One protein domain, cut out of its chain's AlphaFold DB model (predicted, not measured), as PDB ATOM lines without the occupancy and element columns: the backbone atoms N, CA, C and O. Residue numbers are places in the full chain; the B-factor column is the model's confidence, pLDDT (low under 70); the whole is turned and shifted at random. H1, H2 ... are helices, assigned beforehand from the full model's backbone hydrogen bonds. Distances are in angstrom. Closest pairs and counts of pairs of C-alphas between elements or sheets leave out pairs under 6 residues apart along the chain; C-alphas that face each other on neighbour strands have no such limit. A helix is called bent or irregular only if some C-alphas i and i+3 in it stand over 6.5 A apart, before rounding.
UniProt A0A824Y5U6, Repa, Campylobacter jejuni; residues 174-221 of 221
ATOM      1  N   LYS A 174      16.508   0.454  35.715       49.50
ATOM      2  CA  LYS A 174      15.288   1.103  36.203       49.50
ATOM      3  C   LYS A 174      15.523   1.326  37.694       49.50
ATOM      4  O   LYS A 174      15.374   0.415  38.496       49.50
ATOM      5  N   LYS A 175      16.090   2.481  38.009       47.50
ATOM      6  CA  LYS A 175      16.513   2.940  39.315       47.50
ATOM      7  C   LYS A 175      15.656   4.155  39.540       47.50
ATOM      8  O   LYS A 175      16.041   5.256  39.163       47.50
ATOM      9  N   GLN A 176      14.473   3.940  40.091       45.09
ATOM     10  CA  GLN A 176      13.779   5.020  40.772       45.09
ATOM     11  C   GLN A 176      14.461   5.185  42.132       45.09
ATOM     12  O   GLN A 176      14.676   4.208  42.846       45.09
ATOM     13  N   GLY A 177      14.932   6.398  42.432       52.25
ATOM     14  CA  GLY A 177      15.546   6.720  43.728       52.25
ATOM     15  C   GLY A 177      16.836   5.958  44.081       52.25
ATOM     16  O   GLY A 177      17.199   5.899  45.247       52.25
ATOM     17  N   GLY A 178      17.532   5.351  43.109       52.78
ATOM     18  CA  GLY A 178      18.749   4.558  43.362       52.78
ATOM     19  C   GLY A 178      18.522   3.056  43.594       52.78
ATOM     20  O   GLY A 178      19.500   2.306  43.687       52.78
ATOM     21  N   THR A 179      17.270   2.596  43.585       52.88
ATOM     22  CA  THR A 179      16.875   1.217  43.911       52.88
ATOM     23  C   THR A 179      16.565   0.410  42.650       52.88
ATOM     24  O   THR A 179      15.855   0.887  41.777       52.88
ATOM     25  N   TRP A 180      17.091  -0.813  42.521       58.72
ATOM     26  CA  TRP A 180      16.737  -1.701  41.403       58.72
ATOM     27  C   TRP A 180      15.239  -2.018  41.427       58.72
ATOM     28  O   TRP A 180      14.770  -2.581  42.415       58.72
ATOM     29  N   VAL A 181      14.527  -1.691  40.345       64.50
ATOM     30  CA  VAL A 181      13.106  -2.023  40.212       64.50
ATOM     31  C   VAL A 181      12.955  -3.518  39.911       64.50
ATOM     32  O   VAL A 181      13.368  -3.995  38.851       64.50
ATOM     33  N   CYS A 182      12.408  -4.262  40.868       70.38
ATOM     34  CA  CYS A 182      12.029  -5.667  40.740       70.38
ATOM     35  C   CYS A 182      10.595  -5.792  40.196       70.38
ATOM     36  O   CYS A 182       9.812  -4.851  40.260       70.38
ATOM     37  N   ASN A 183      10.255  -6.958  39.641       80.75
ATOM     38  CA  ASN A 183       8.888  -7.257  39.213       80.75
ATOM     39  C   ASN A 183       7.975  -7.416  40.445       80.75
ATOM     40  O   ASN A 183       8.351  -8.126  41.376       80.75
ATOM     41  N   GLU A 184       6.784  -6.816  40.418       84.38
ATOM     42  CA  GLU A 184       5.729  -6.926  41.440       84.38
ATOM     43  C   GLU A 184       5.409  -8.374  41.843       84.38
ATOM     44  O   GLU A 184       5.172  -8.653  43.017       84.38
ATOM     45  N   ALA A 185       5.529  -9.331  40.917       85.25
ATOM     46  CA  ALA A 185       5.372 -10.756  41.212       85.25
ATOM     47  C   ALA A 185       6.281 -11.247  42.357       85.25
ATOM     48  O   ALA A 185       5.924 -12.174  43.084       85.25
ATOM     49  N   LEU A 186       7.451 -10.624  42.547       84.25
ATOM     50  CA  LEU A 186       8.358 -10.944  43.647       84.25
ATOM     51  C   LEU A 186       7.816 -10.467  45.000       84.25
ATOM     52  O   LEU A 186       7.995 -11.161  46.001       84.25
ATOM     53  N   TYR A 187       7.157  -9.306  45.038       88.12
ATOM     54  CA  TYR A 187       6.502  -8.799  46.242       88.12
ATOM     55  C   TYR A 187       5.335  -9.702  46.653       88.12
ATOM     56  O   TYR A 187       5.286 -10.154  47.797       88.12
ATOM     57  N   GLU A 188       4.460 -10.054  45.709       88.56
ATOM     58  CA  GLU A 188       3.329 -10.955  45.970       88.56
ATOM     59  C   GLU A 188       3.790 -12.361  46.383       88.56
ATOM     60  O   GLU A 188       3.234 -12.964  47.304       88.56
ATOM     61  N   TRP A 189       4.876 -12.864  45.786       88.69
ATOM     62  CA  TRP A 189       5.493 -14.115  46.224       88.69
ATOM     63  C   TRP A 189       5.954 -14.048  47.687       88.69
ATOM     64  O   TRP A 189       5.662 -14.962  48.460       88.69
ATOM     65  N   TRP A 190       6.625 -12.960  48.090       88.31
ATOM     66  CA  TRP A 190       7.046 -12.756  49.481       88.31
ATOM     67  C   TRP A 190       5.856 -12.632  50.430       88.31
ATOM     68  O   TRP A 190       5.865 -13.242  51.497       88.31
ATOM     69  N   LYS A 191       4.811 -11.902  50.042       89.38
ATOM     70  CA  LYS A 191       3.583 -11.745  50.830       89.38
ATOM     71  C   LYS A 191       2.919 -13.094  51.121       89.38
ATOM     72  O   LYS A 191       2.569 -13.376  52.270       89.38
ATOM     73  N   ARG A 192       2.835 -13.968  50.113       90.50
ATOM     74  CA  ARG A 192       2.345 -15.342  50.279       90.50
ATOM     75  C   ARG A 192       3.243 -16.158  51.214       90.50
ATOM     76  O   ARG A 192       2.762 -16.699  52.205       90.50
ATOM     77  N   LYS A 193       4.557 -16.153  50.966       86.38
ATOM     78  CA  LYS A 193       5.577 -16.826  51.796       86.38
ATOM     79  C   LYS A 193       5.447 -16.494  53.282       86.38
ATOM     80  O   LYS A 193       5.574 -17.373  54.128       86.38
ATOM     81  N   ILE A 194       5.202 -15.227  53.610       88.06
ATOM     82  CA  ILE A 194       5.087 -14.764  54.999       88.06
ATOM     83  C   ILE A 194       3.815 -15.269  55.667       88.06
ATOM     84  O   ILE A 194       3.834 -15.579  56.857       88.06
ATOM     85  N   THR A 195       2.739 -15.372  54.896       84.44
ATOM     86  CA  THR A 195       1.438 -15.834  55.381       84.44
ATOM     87  C   THR A 195       1.424 -17.350  55.589       84.44
ATOM     88  O   THR A 195       0.820 -17.832  56.544       84.44
ATOM     89  N   GLU A 196       2.119 -18.100  54.730       86.50
ATOM     90  CA  GLU A 196       2.014 -19.563  54.671       86.50
ATOM     91  C   GLU A 196       3.181 -20.301  55.347       86.50
ATOM     92  O   GLU A 196       2.977 -21.355  55.946       86.50
ATOM     93  N   GLU A 197       4.407 -19.771  55.283       82.12
ATOM     94  CA  GLU A 197       5.616 -20.553  55.598       82.12
ATOM     95  C   GLU A 197       6.435 -20.024  56.790       82.12
ATOM     96  O   GLU A 197       7.305 -20.726  57.316       82.12
ATOM     97  N   VAL A 198       6.214 -18.781  57.233       79.25
ATOM     98  CA  VAL A 198       7.109 -18.133  58.206       79.25
ATOM     99  C   VAL A 198       6.803 -18.542  59.647       79.25
ATOM    100  O   VAL A 198       5.775 -18.203  60.237       79.25
ATOM    101  N   LYS A 199       7.776 -19.213  60.272       79.31
ATOM    102  CA  LYS A 199       7.759 -19.564  61.701       79.31
ATOM    103  C   LYS A 199       8.072 -18.350  62.585       79.31
ATOM    104  O   LYS A 199       8.687 -17.380  62.148       79.31
ATOM    105  N   ALA A 200       7.697 -18.420  63.869       66.81
ATOM    106  CA  ALA A 200       7.798 -17.300  64.818       66.81
ATOM    107  C   ALA A 200       9.184 -16.620  64.882       66.81
ATOM    108  O   ALA A 200       9.237 -15.398  64.989       66.81
ATOM    109  N   GLY A 201      10.284 -17.377  64.761       63.69
ATOM    110  CA  GLY A 201      11.653 -16.835  64.762       63.69
ATOM    111  C   GLY A 201      12.031 -16.031  63.509       63.69
ATOM    112  O   GLY A 201      12.854 -15.126  63.592       63.69
ATOM    113  N   GLY A 202      11.392 -16.290  62.364       75.00
ATOM    114  CA  GLY A 202      11.697 -15.625  61.090       75.00
ATOM    115  C   GLY A 202      10.924 -14.327  60.842       75.00
ATOM    116  O   GLY A 202      11.278 -13.574  59.939       75.00
ATOM    117  N   ARG A 203       9.892 -14.030  61.644       79.06
ATOM    118  CA  ARG A 203       8.916 -12.957  61.368       79.06
ATOM    119  C   ARG A 203       9.547 -11.591  61.133       79.06
ATOM    120  O   ARG A 203       9.170 -10.910  60.186       79.06
ATOM    121  N   TYR A 204      10.513 -11.205  61.964       79.19
ATOM    122  CA  TYR A 204      11.180  -9.910  61.834       79.19
ATOM    123  C   TYR A 204      11.897  -9.774  60.485       79.19
ATOM    124  O   TYR A 204      11.654  -8.826  59.742       79.19
ATOM    125  N   PHE A 205      12.734 -10.754  60.131       79.00
ATOM    126  CA  PHE A 205      13.477 -10.744  58.869       79.00
ATOM    127  C   PHE A 205      12.557 -10.854  57.655       79.00
ATOM    128  O   PHE A 205      12.797 -10.213  56.638       79.00
ATOM    129  N   SER A 206      11.481 -11.623  57.781       83.75
ATOM    130  CA  SER A 206      10.447 -11.758  56.767       83.75
ATOM    131  C   SER A 206       9.715 -10.443  56.492       83.75
ATOM    132  O   SER A 206       9.602 -10.052  55.335       83.75
ATOM    133  N   ILE A 207       9.284  -9.719  57.529       87.56
ATOM    134  CA  ILE A 207       8.653  -8.397  57.374       87.56
ATOM    135  C   ILE A 207       9.650  -7.398  56.778       87.56
ATOM    136  O   ILE A 207       9.327  -6.713  55.813       87.56
ATOM    137  N   MET A 208      10.890  -7.371  57.279       87.88
ATOM    138  CA  MET A 208      11.958  -6.536  56.716       87.88
ATOM    139  C   MET A 208      12.202  -6.822  55.227       87.88
ATOM    140  O   MET A 208      12.382  -5.890  54.437       87.88
ATOM    141  N   ALA A 209      12.196  -8.098  54.827       87.62
ATOM    142  CA  ALA A 209      12.312  -8.503  53.431       87.62
ATOM    143  C   ALA A 209      11.114  -8.003  52.613       87.62
ATOM    144  O   ALA A 209      11.329  -7.393  51.567       87.62
ATOM    145  N   LEU A 210       9.882  -8.173  53.104       90.19
ATOM    146  CA  LEU A 210       8.673  -7.685  52.435       90.19
ATOM    147  C   LEU A 210       8.716  -6.173  52.207       90.19
ATOM    148  O   LEU A 210       8.521  -5.739  51.077       90.19
ATOM    149  N   CYS A 211       9.050  -5.383  53.230       88.12
ATOM    150  CA  CYS A 211       9.190  -3.929  53.108       88.12
ATOM    151  C   CYS A 211      10.275  -3.552  52.089       88.12
ATOM    152  O   CYS A 211      10.064  -2.709  51.218       88.12
ATOM    153  N   SER A 212      11.426  -4.230  52.140       85.94
ATOM    154  CA  SER A 212      12.522  -4.005  51.191       85.94
ATOM    155  C   SER A 212      12.112  -4.318  49.750       85.94
ATOM    156  O   SER A 212      12.524  -3.618  48.823       85.94
ATOM    157  N   TYR A 213      11.328  -5.378  49.542       86.81
ATOM    158  CA  TYR A 213      10.829  -5.751  48.223       86.81
ATOM    159  C   TYR A 213       9.643  -4.902  47.773       86.81
ATOM    160  O   TYR A 213       9.557  -4.651  46.580       86.81
ATOM    161  N   GLY A 214       8.808  -4.384  48.677       86.44
ATOM    162  CA  GLY A 214       7.774  -3.395  48.358       86.44
ATOM    163  C   GLY A 214       8.390  -2.141  47.740       86.44
ATOM    164  O   GLY A 214       8.062  -1.785  46.610       86.44
ATOM    165  N   LEU A 215       9.414  -1.582  48.397       83.75
ATOM    166  CA  LEU A 215      10.188  -0.448  47.875       83.75
ATOM    167  C   LEU A 215      10.865  -0.764  46.533       83.75
ATOM    168  O   LEU A 215      10.854   0.053  45.615       83.75
ATOM    169  N   LYS A 216      11.453  -1.961  46.391       81.62
ATOM    170  CA  LYS A 216      12.081  -2.389  45.129       81.62
ATOM    171  C   LYS A 216      11.069  -2.652  44.021       81.62
ATOM    172  O   LYS A 216      11.434  -2.525  42.864       81.62
ATOM    173  N   CYS A 217       9.838  -3.038  44.326       84.62
ATOM    174  CA  CYS A 217       8.809  -3.288  43.315       84.62
ATOM    175  C   CYS A 217       7.966  -2.040  43.011       84.62
ATOM    176  O   CYS A 217       7.106  -2.105  42.142       84.62
ATOM    177  N   GLY A 218       8.225  -0.910  43.681       77.94
ATOM    178  CA  GLY A 218       7.460   0.325  43.493       77.94
ATOM    179  C   GLY A 218       6.039   0.251  44.055       77.94
ATOM    180  O   GLY A 218       5.164   0.960  43.568       77.94
ATOM    181  N   ILE A 219       5.808  -0.610  45.050       81.19
ATOM    182  CA  ILE A 219       4.533  -0.681  45.768       81.19
ATOM    183  C   ILE A 219       4.404   0.592  46.602       81.19
ATOM    184  O   ILE A 219       5.325   0.929  47.349       81.19
ATOM    185  N   SER A 220       3.294   1.311  46.443       74.62
ATOM    186  CA  SER A 220       2.998   2.489  47.259       74.62
ATOM    187  C   SER A 220       2.836   2.099  48.728       74.62
ATOM    188  O   SER A 220       2.310   1.022  49.016       74.62
ATOM    189  N   GLU A 221       3.284   2.979  49.625       68.50
ATOM    190  CA  GLU A 221       3.076   2.847  51.076       68.50
ATOM    191  C   GLU A 221       1.592   2.788  51.464       68.50
ATOM    192  O   GLU A 221       0.771   3.462  50.796       68.50
TER     193      GLU A 221
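This is residues 174 to 221 of the 221 residues of the protein "Repa" of Campylobacter jejuni (UniProt A0A824Y5U6). After a stretch with no named element, residues 174 to 183, two helices make a hairpin: H1 runs out and H2 folds back beside it. The printed part has 48 residues with two named helices and no named strand, class all helix. It is only just compact, close to loose, with a radius of gyration of the C-alphas of 11.3 A, and elongated, spanning 34 by 17 by 16 A.

Look first at residues 175 to 176, paired antiparallel with residues 179 to 180. Then find H1, residues 184 to 196, and H2, residues 200 to 217, a helical hairpin. They touch, the closest C-alphas being Glu 184 and Cys 217, 5.1 A apart. They run opposite ways at a shallow tilt of 14 degrees. Every O i to N i+4 pair is within hydrogen-bond range in H1, 12 of 14 in H2.

Find C-alpha 184 at (5.729, -6.926, 41.440); H1 runs 18.7 A to C-alpha 196. H2 runs 25.7 A from C-alpha 200 to C-alpha 217 at (8.809, -3.288, 43.315), with a kink of 25 degrees near residue 207. It is irregular: C-alphas 201 and 204 are 7.5 A apart.

The C-alphas farthest apart, Lys 174 and Ala 200, are 34.8 A apart. The printed part has no cut, and the link from H1 to H2 is tight. Look for pLDDT under 70 at residues 174 to 181, 200 to 201 and 221.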